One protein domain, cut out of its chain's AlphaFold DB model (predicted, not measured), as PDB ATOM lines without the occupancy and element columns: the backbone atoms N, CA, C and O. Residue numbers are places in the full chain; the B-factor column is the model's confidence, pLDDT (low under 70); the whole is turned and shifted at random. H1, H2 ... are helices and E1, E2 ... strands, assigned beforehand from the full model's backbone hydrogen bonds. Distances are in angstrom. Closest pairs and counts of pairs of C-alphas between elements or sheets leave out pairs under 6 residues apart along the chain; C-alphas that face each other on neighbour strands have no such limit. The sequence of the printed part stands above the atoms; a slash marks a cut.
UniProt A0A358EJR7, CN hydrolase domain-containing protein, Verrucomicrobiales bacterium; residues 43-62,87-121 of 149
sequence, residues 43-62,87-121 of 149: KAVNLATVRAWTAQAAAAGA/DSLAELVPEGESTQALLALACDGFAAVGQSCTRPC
ATOM      1  N   LYS A  43       7.221  34.764  -8.653       86.00
ATOM      2  CA  LYS A  43       6.809  36.167  -8.772       86.00
ATOM      3  C   LYS A  43       6.225  36.497 -10.142       86.00
ATOM      4  O   LYS A  43       5.306  37.307 -10.213       86.00
ATOM      5  N   ALA A  44       6.726  35.886 -11.215       87.94
ATOM      6  CA  ALA A  44       6.298  36.198 -12.575       87.94
ATOM      7  C   ALA A  44       4.849  35.750 -12.815       87.94
ATOM      8  O   ALA A  44       4.025  36.542 -13.286       87.94
ATOM      9  N   VAL A  45       4.510  34.519 -12.419       88.19
ATOM     10  CA  VAL A  45       3.140  33.991 -12.514       88.19
ATOM     11  C   VAL A  45       2.183  34.773 -11.613       88.19
ATOM     12  O   VAL A  45       1.076  35.140 -12.026       88.19
ATOM     13  N   ASN A  46       2.616  35.095 -10.394       88.50
ATOM     14  CA  ASN A  46       1.800  35.875  -9.466       88.50
ATOM     15  C   ASN A  46       1.561  37.301  -9.967       88.50
ATOM     16  O   ASN A  46       0.440  37.803  -9.893       88.50
ATOM     17  N   LEU A  47       2.579  37.938 -10.546       89.56
ATOM     18  CA  LEU A  47       2.462  39.269 -11.126       89.56
ATOM     19  C   LEU A  47       1.538  39.269 -12.348       89.56
ATOM     20  O   LEU A  47       0.722  40.178 -12.485       89.56
ATOM     21  N   ALA A  48       1.605  38.251 -13.209       89.81
ATOM     22  CA  ALA A  48       0.662  38.097 -14.318       89.81
ATOM     23  C   ALA A  48      -0.790  37.983 -13.815       89.81
ATOM     24  O   ALA A  48      -1.693  38.614 -14.368       89.81
ATOM     25  N   THR A  49      -1.001  37.257 -12.715       89.25
ATOM     26  CA  THR A  49      -2.311  37.142 -12.058       89.25
ATOM     27  C   THR A  49      -2.783  38.487 -11.501       89.25
ATOM     28  O   THR A  49      -3.917  38.894 -11.755       89.25
ATOM     29  N   VAL A  50      -1.906  39.229 -10.814       87.50
ATOM     30  CA  VAL A  50      -2.183  40.594 -10.334       87.50
ATOM     31  C   VAL A  50      -2.572  41.513 -11.494       87.50
ATOM     32  O   VAL A  50      -3.590  42.194 -11.409       87.50
ATOM     33  N   ARG A  51      -1.835  41.485 -12.613       89.62
ATOM     34  CA  ARG A  51      -2.152  42.277 -13.816       89.62
ATOM     35  C   ARG A  51      -3.547  41.964 -14.358       89.62
ATOM     36  O   ARG A  51      -4.308  42.887 -14.641       89.62
ATOM     37  N   ALA A  52      -3.889  40.682 -14.474       88.56
ATOM     38  CA  ALA A  52      -5.188  40.253 -14.981       88.56
ATOM     39  C   ALA A  52      -6.343  40.723 -14.082       88.56
ATOM     40  O   ALA A  52      -7.354  41.216 -14.585       88.56
ATOM     41  N   TRP A  53      -6.192  40.621 -12.759       87.94
ATOM     42  CA  TRP A  53      -7.216  41.078 -11.816       87.94
ATOM     43  C   TRP A  53      -7.341  42.595 -11.755       87.94
ATOM     44  O   TRP A  53      -8.461  43.101 -11.706       87.94
ATOM     45  N   THR A  54      -6.228  43.327 -11.819       85.44
ATOM     46  CA  THR A  54      -6.252  44.792 -11.905       85.44
ATOM     47  C   THR A  54      -7.021  45.246 -13.145       85.44
ATOM     48  O   THR A  54      -7.892  46.101 -13.030       85.44
ATOM     49  N   ALA A  55      -6.784  44.628 -14.309       84.75
ATOM     50  CA  ALA A  55      -7.512  44.954 -15.538       84.75
ATOM     51  C   ALA A  55      -9.022  44.662 -15.432       84.75
ATOM     52  O   ALA A  55      -9.844  45.453 -15.893       84.75
ATOM     53  N   GLN A  56      -9.409  43.554 -14.792       85.00
ATOM     54  CA  GLN A  56     -10.823  43.234 -14.569       85.00
ATOM     55  C   GLN A  56     -11.498  44.215 -13.603       85.00
ATOM     56  O   GLN A  56     -12.608  44.678 -13.864       85.00
ATOM     57  N   ALA A  57     -10.831  44.570 -12.504       81.38
ATOM     58  CA  ALA A  57     -11.347  45.544 -11.549       81.38
ATOM     59  C   ALA A  57     -11.456  46.949 -12.168       81.38
ATOM     60  O   ALA A  57     -12.442  47.648 -11.927       81.38
ATOM     61  N   ALA A  58     -10.502  47.320 -13.026       81.25
ATOM     62  CA  ALA A  58     -10.549  48.536 -13.830       81.25
ATOM     63  C   ALA A  58     -11.792  48.577 -14.726       81.25
ATOM     64  O   ALA A  58     -12.549  49.545 -14.700       81.25
ATOM     65  N   ALA A  59     -12.045  47.495 -15.468       82.44
ATOM     66  CA  ALA A  59     -13.220  47.371 -16.326       82.44
ATOM     67  C   ALA A  59     -14.542  47.415 -15.532       82.44
ATOM     68  O   ALA A  59     -15.557  47.878 -16.049       82.44
ATOM     69  N   ALA A  60     -14.531  46.988 -14.265       81.94
ATOM     70  CA  ALA A  60     -15.673  47.079 -13.351       81.94
ATOM     71  C   ALA A  60     -15.860  48.476 -12.712       81.94
ATOM     72  O   ALA A  60     -16.831  48.695 -11.979       81.94
ATOM     73  N   GLY A  61     -14.956  49.422 -12.986       80.81
ATOM     74  CA  GLY A  61     -14.999  50.788 -12.467       80.81
ATOM     75  C   GLY A  61     -14.480  50.932 -11.038       80.81
ATOM     76  O   GLY A  61     -14.908  51.847 -10.340       80.81
ATOM     77  N   ALA A  62     -13.615  50.024 -10.574       81.06
ATOM     78  CA  ALA A  62     -12.860  50.254  -9.348       81.06
ATOM     79  C   ALA A  62     -11.811  51.358  -9.569       81.06
ATOM     80  O   ALA A  62     -11.276  51.514 -10.659       81.06
ATOM     81  N   ASP A  87      16.419  36.268   1.575       78.31
ATOM     82  CA  ASP A  87      17.123  37.398   0.966       78.31
ATOM     83  C   ASP A  87      17.059  37.336  -0.573       78.31
ATOM     84  O   ASP A  87      16.932  38.376  -1.213       78.31
ATOM     85  N   SER A  88      17.039  36.138  -1.175       80.12
ATOM     86  CA  SER A  88      16.848  35.968  -2.629       80.12
ATOM     87  C   SER A  88      15.440  36.330  -3.125       80.12
ATOM     88  O   SER A  88      15.253  36.707  -4.282       80.12
ATOM     89  N   LEU A  89      14.435  36.232  -2.248       75.94
ATOM     90  CA  LEU A  89      13.066  36.657  -2.540       75.94
ATOM     91  C   LEU A  89      12.874  38.159  -2.318       75.94
ATOM     92  O   LEU A  89      11.945  38.738  -2.888       75.94
ATOM     93  N   ALA A  90      13.727  38.799  -1.521       79.31
ATOM     94  CA  ALA A  90      13.678  40.233  -1.296       79.31
ATOM     95  C   ALA A  90      14.188  41.004  -2.520       79.31
ATOM     96  O   ALA A  90      15.115  40.595  -3.214       79.31
ATOM     97  N   GLU A  91      13.586  42.159  -2.772       77.56
ATOM     98  CA  GLU A  91      14.036  43.089  -3.802       77.56
ATOM     99  C   GLU A  91      14.300  44.461  -3.188       77.56
ATOM    100  O   GLU A  91      13.724  44.828  -2.156       77.56
ATOM    101  N   LEU A  92      15.174  45.231  -3.837       75.62
ATOM    102  CA  LEU A  92      15.375  46.631  -3.491       75.62
ATOM    103  C   LEU A  92      14.106  47.434  -3.784       75.62
ATOM    104  O   LEU A  92      13.339  47.134  -4.695       75.62
ATOM    105  N   VAL A  93      13.887  48.476  -2.994       78.06
ATOM    106  CA  VAL A  93      12.770  49.399  -3.171       78.06
ATOM    107  C   VAL A  93      13.346  50.803  -3.329       78.06
ATOM    108  O   VAL A  93      14.048  51.241  -2.414       78.06
ATOM    109  N   PRO A  94      12.978  51.547  -4.389       75.00
ATOM    110  CA  PRO A  94      12.000  51.194  -5.426       75.00
ATOM    111  C   PRO A  94      12.530  50.349  -6.599       75.00
ATOM    112  O   PRO A  94      11.739  49.994  -7.466       75.00
ATOM    113  N   GLU A  95      13.823  50.047  -6.683       80.88
ATOM    114  CA  GLU A  95      14.473  49.575  -7.921       80.88
ATOM    115  C   GLU A  95      14.154  48.124  -8.327       80.88
ATOM    116  O   GLU A  95      14.458  47.723  -9.447       80.88
ATOM    117  N   GLY A  96      13.546  47.336  -7.445       81.88
ATOM    118  CA  GLY A  96      13.182  45.943  -7.689       81.88
ATOM    119  C   GLY A  96      12.169  45.763  -8.812       81.88
ATOM    120  O   GLY A  96      11.240  46.558  -8.948       81.88
ATOM    121  N   GLU A  97      12.310  44.687  -9.585       84.62
ATOM    122  CA  GLU A  97      11.453  44.381 -10.736       84.62
ATOM    123  C   GLU A  97       9.965  44.330 -10.371       84.62
ATOM    124  O   GLU A  97       9.128  44.909 -11.068       84.62
ATOM    125  N   SER A  98       9.623  43.702  -9.244       83.38
ATOM    126  CA  SER A  98       8.249  43.607  -8.755       83.38
ATOM    127  C   SER A  98       7.727  44.979  -8.337       83.38
ATOM    128  O   SER A  98       6.583  45.334  -8.620       83.38
ATOM    129  N   THR A  99       8.573  45.793  -7.702       82.00
ATOM    130  CA  THR A  99       8.208  47.158  -7.299       82.00
ATOM    131  C   THR A  99       7.986  48.056  -8.512       82.00
ATOM    132  O   THR A  99       6.964  48.733  -8.585       82.00
ATOM    133  N   GLN A 100       8.879  48.010  -9.501       85.88
ATOM    134  CA  GLN A 100       8.741  48.736 -10.765       85.88
ATOM    135  C   GLN A 100       7.490  48.302 -11.534       85.88
ATOM    136  O   GLN A 100       6.743  49.138 -12.039       85.88
ATOM    137  N   ALA A 101       7.195  47.000 -11.564       84.38
ATOM    138  CA  ALA A 101       5.988  46.481 -12.189       84.38
ATOM    139  C   ALA A 101       4.698  46.977 -11.518       84.38
ATOM    140  O   ALA A 101       3.738  47.306 -12.218       84.38
ATOM    141  N   LEU A 102       4.666  47.047 -10.184       83.44
ATOM    142  CA  LEU A 102       3.525  47.597  -9.449       83.44
ATOM    143  C   LEU A 102       3.403  49.113  -9.610       83.44
ATOM    144  O   LEU A 102       2.289  49.616  -9.718       83.44
ATOM    145  N   LEU A 103       4.522  49.837  -9.672       82.94
ATOM    146  CA  LEU A 103       4.523  51.270  -9.972       82.94
ATOM    147  C   LEU A 103       3.950  51.544 -11.364       82.94
ATOM    148  O   LEU A 103       3.121  52.439 -11.503       82.94
ATOM    149  N   ALA A 104       4.316  50.743 -12.368       81.62
ATOM    150  CA  ALA A 104       3.735  50.843 -13.705       81.62
ATOM    151  C   ALA A 104       2.209  50.648 -13.671       81.62
ATOM    152  O   ALA A 104       1.470  51.482 -14.186       81.62
ATOM    153  N   LEU A 105       1.727  49.621 -12.957       76.75
ATOM    154  CA  LEU A 105       0.287  49.398 -12.764       76.75
ATOM    155  C   LEU A 105      -0.414  50.553 -12.024       76.75
ATOM    156  O   LEU A 105      -1.578  50.846 -12.297       76.75
ATOM    157  N   ALA A 106       0.289  51.233 -11.116       73.88
ATOM    158  CA  ALA A 106      -0.246  52.379 -10.385       73.88
ATOM    159  C   ALA A 106      -0.264  53.688 -11.172       73.88
ATOM    160  O   ALA A 106      -1.146  54.533 -10.964       73.88
ATOM    161  N   CYS A 107       0.663  53.856 -12.110       63.16
ATOM    162  CA  CYS A 107       0.623  54.951 -13.072       63.16
ATOM    163  C   CYS A 107      -0.591  54.826 -14.001       63.16
ATOM    164  O   CYS A 107      -1.274  55.832 -14.216       63.16
ATOM    165  N   ASP A 108      -0.925  53.598 -14.408       58.28
ATOM    166  CA  ASP A 108      -2.059  53.271 -15.284       58.28
ATOM    167  C   ASP A 108      -3.440  53.416 -14.610       58.28
ATOM    168  O   ASP A 108      -4.468  53.296 -15.276       58.28
ATOM    169  N   GLY A 109      -3.485  53.734 -13.307       48.09
ATOM    170  CA  GLY A 109      -4.709  54.161 -12.617       48.09
ATOM    171  C   GLY A 109      -5.020  53.479 -11.283       48.09
ATOM    172  O   GLY A 109      -6.063  53.787 -10.717       48.09
ATOM    173  N   PHE A 110      -4.159  52.593 -10.757       50.72
ATOM    174  CA  PHE A 110      -4.544  51.691  -9.656       50.72
ATOM    175  C   PHE A 110      -3.528  51.569  -8.519       50.72
ATOM    176  O   PHE A 110      -2.413  51.102  -8.703       50.72
ATOM    177  N   ALA A 111      -3.925  51.859  -7.281       51.22
ATOM    178  CA  ALA A 111      -3.092  51.496  -6.134       51.22
ATOM    179  C   ALA A 111      -3.209  49.986  -5.850       51.22
ATOM    180  O   ALA A 111      -4.302  49.510  -5.557       51.22
ATOM    181  N   ALA A 112      -2.092  49.255  -5.932       48.84
ATOM    182  CA  ALA A 112      -1.969  47.853  -5.532       48.84
ATOM    183  C   ALA A 112      -1.141  47.751  -4.238       48.84
ATOM    184  O   ALA A 112      -0.015  48.246  -4.172       48.84
ATOM    185  N   VAL A 113      -1.691  47.104  -3.207       51.38
ATOM    186  CA  VAL A 113      -1.021  46.865  -1.915       51.38
ATOM    187  C   VAL A 113      -0.819  45.360  -1.760       51.38
ATOM    188  O   VAL A 113      -1.792  44.617  -1.855       51.38
ATOM    189  N   GLY A 114       0.423  44.900  -1.561       44.94
ATOM    190  CA  GLY A 114       0.683  43.458  -1.425       44.94
ATOM    191  C   GLY A 114       2.138  42.979  -1.340       44.94
ATOM    192  O   GLY A 114       2.340  41.768  -1.295       44.94
ATOM    193  N   GLN A 115       3.157  43.851  -1.312       43.75
ATOM    194  CA  GLN A 115       4.562  43.408  -1.234       43.75
ATOM    195  C   GLN A 115       5.170  43.528   0.162       43.75
ATOM    196  O   GLN A 115       5.047  44.569   0.814       43.75
ATOM    197  N   SER A 116       5.876  42.467   0.562       40.44
ATOM    198  CA  SER A 116       6.850  42.498   1.651       40.44
ATOM    199  C   SER A 116       8.207  42.897   1.084       40.44
ATOM    200  O   SER A 116       8.680  42.325   0.102       40.44
ATOM    201  N   CYS A 117       8.815  43.900   1.694       36.66
ATOM    202  CA  CYS A 117      10.144  44.401   1.397       36.66
ATOM    203  C   CYS A 117      10.945  44.445   2.707       36.66
ATOM    204  O   CYS A 117      10.384  44.424   3.797       36.66
ATOM    205  N   THR A 118      12.271  44.500   2.644       31.56
ATOM    206  CA  THR A 118      13.132  44.513   3.845       31.56
ATOM    207  C   THR A 118      13.847  45.848   4.068       31.56
ATOM    208  O   THR A 118      14.554  45.998   5.065       31.56
ATOM    209  N   ARG A 119      13.647  46.863   3.205       33.12
ATOM    210  CA  ARG A 119      14.258  48.199   3.360       33.12
ATOM    211  C   ARG A 119      13.272  49.362   3.152       33.12
ATOM    212  O   ARG A 119      12.444  49.295   2.248       33.12
ATOM    213  N   PRO A 120      13.364  50.431   3.972       33.34
ATOM    214  CA  PRO A 120      12.448  51.569   3.924       33.34
ATOM    215  C   PRO A 120      12.628  52.445   2.683       33.34
ATOM    216  O   PRO A 120      13.743  52.779   2.292       33.34
ATOM    217  N   CYS A 121      11.491  52.856   2.120       33.56
ATOM    218  CA  CYS A 121      11.372  53.820   1.031       33.56
ATOM    219  C   CYS A 121      11.240  55.255   1.591       33.56
ATOM    220  O   CYS A 121      10.476  55.462   2.543       33.56
TER     221      CYS A 121
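What this domain is: This is residues 43 to 62 and 87 to 121 of the 149 residues of the protein "CN hydrolase domain-containing protein" of Verrucomicrobiales bacterium (UniProt A0A358EJR7). Two helices, H1 and H2, run side by side in the same direction as a loosely formed pair, and after the shorter one, H2, the chain folds back alongside it as a thin tail that holds the short strand E1. The printed part has 55 residues with two named helices and one named strand, in the order H1, H2, E1, and its class is mostly helix. It is only just compact, close to loose, with a radius of gyration of the C-alphas of 11.9 A. The outline is elongated, with spans of 37 by 22 by 13 A.

How they stand to each other: H1, residues 43 to 59, and H2, residues 97 to 107, only just touch, with 3 pairs of C-alphas within 8 A. Their closest C-alphas are those of Lys 43 and Ser 98, 7.6 A apart. The two run the same way at a shallow tilt of 8 degrees, 11.7 A from centre to centre. In both helices every O i to N i+4 pair is within hydrogen-bond range. A tight link of 3 residues joins H2 to E1, residues 111 to 113. The closest C-alphas of H2 and E1 are those of Leu 102 and Ala 112, 6.8 A apart. H1 and E1 are apart, but only just, at 8.3 A. E1 pairs with no named strand.

Where its parts are: H1 begins at C-alpha 43, (6.809, 36.167, -8.772), and is 24.2 A long from first to last C-alpha. H2 begins at C-alpha 97, (11.453, 44.381, -10.736), and is 15.3 A long. E1 is 6.6 A long and ends at C-alpha 113, (-1.021, 46.865, -1.915).

The domain as a whole: The two C-alphas farthest apart are those of Gly 61 and Asp 87, at 37.3 A. Residues 63 to 86 are not printed, and C-alphas 62 and 87 stand 34.2 A apart across this cut, which lies between H1 and H2. The mean pLDDT of the printed part is 72.5, and residues 107 to 121, of which 107 belongs to H2, are under 70.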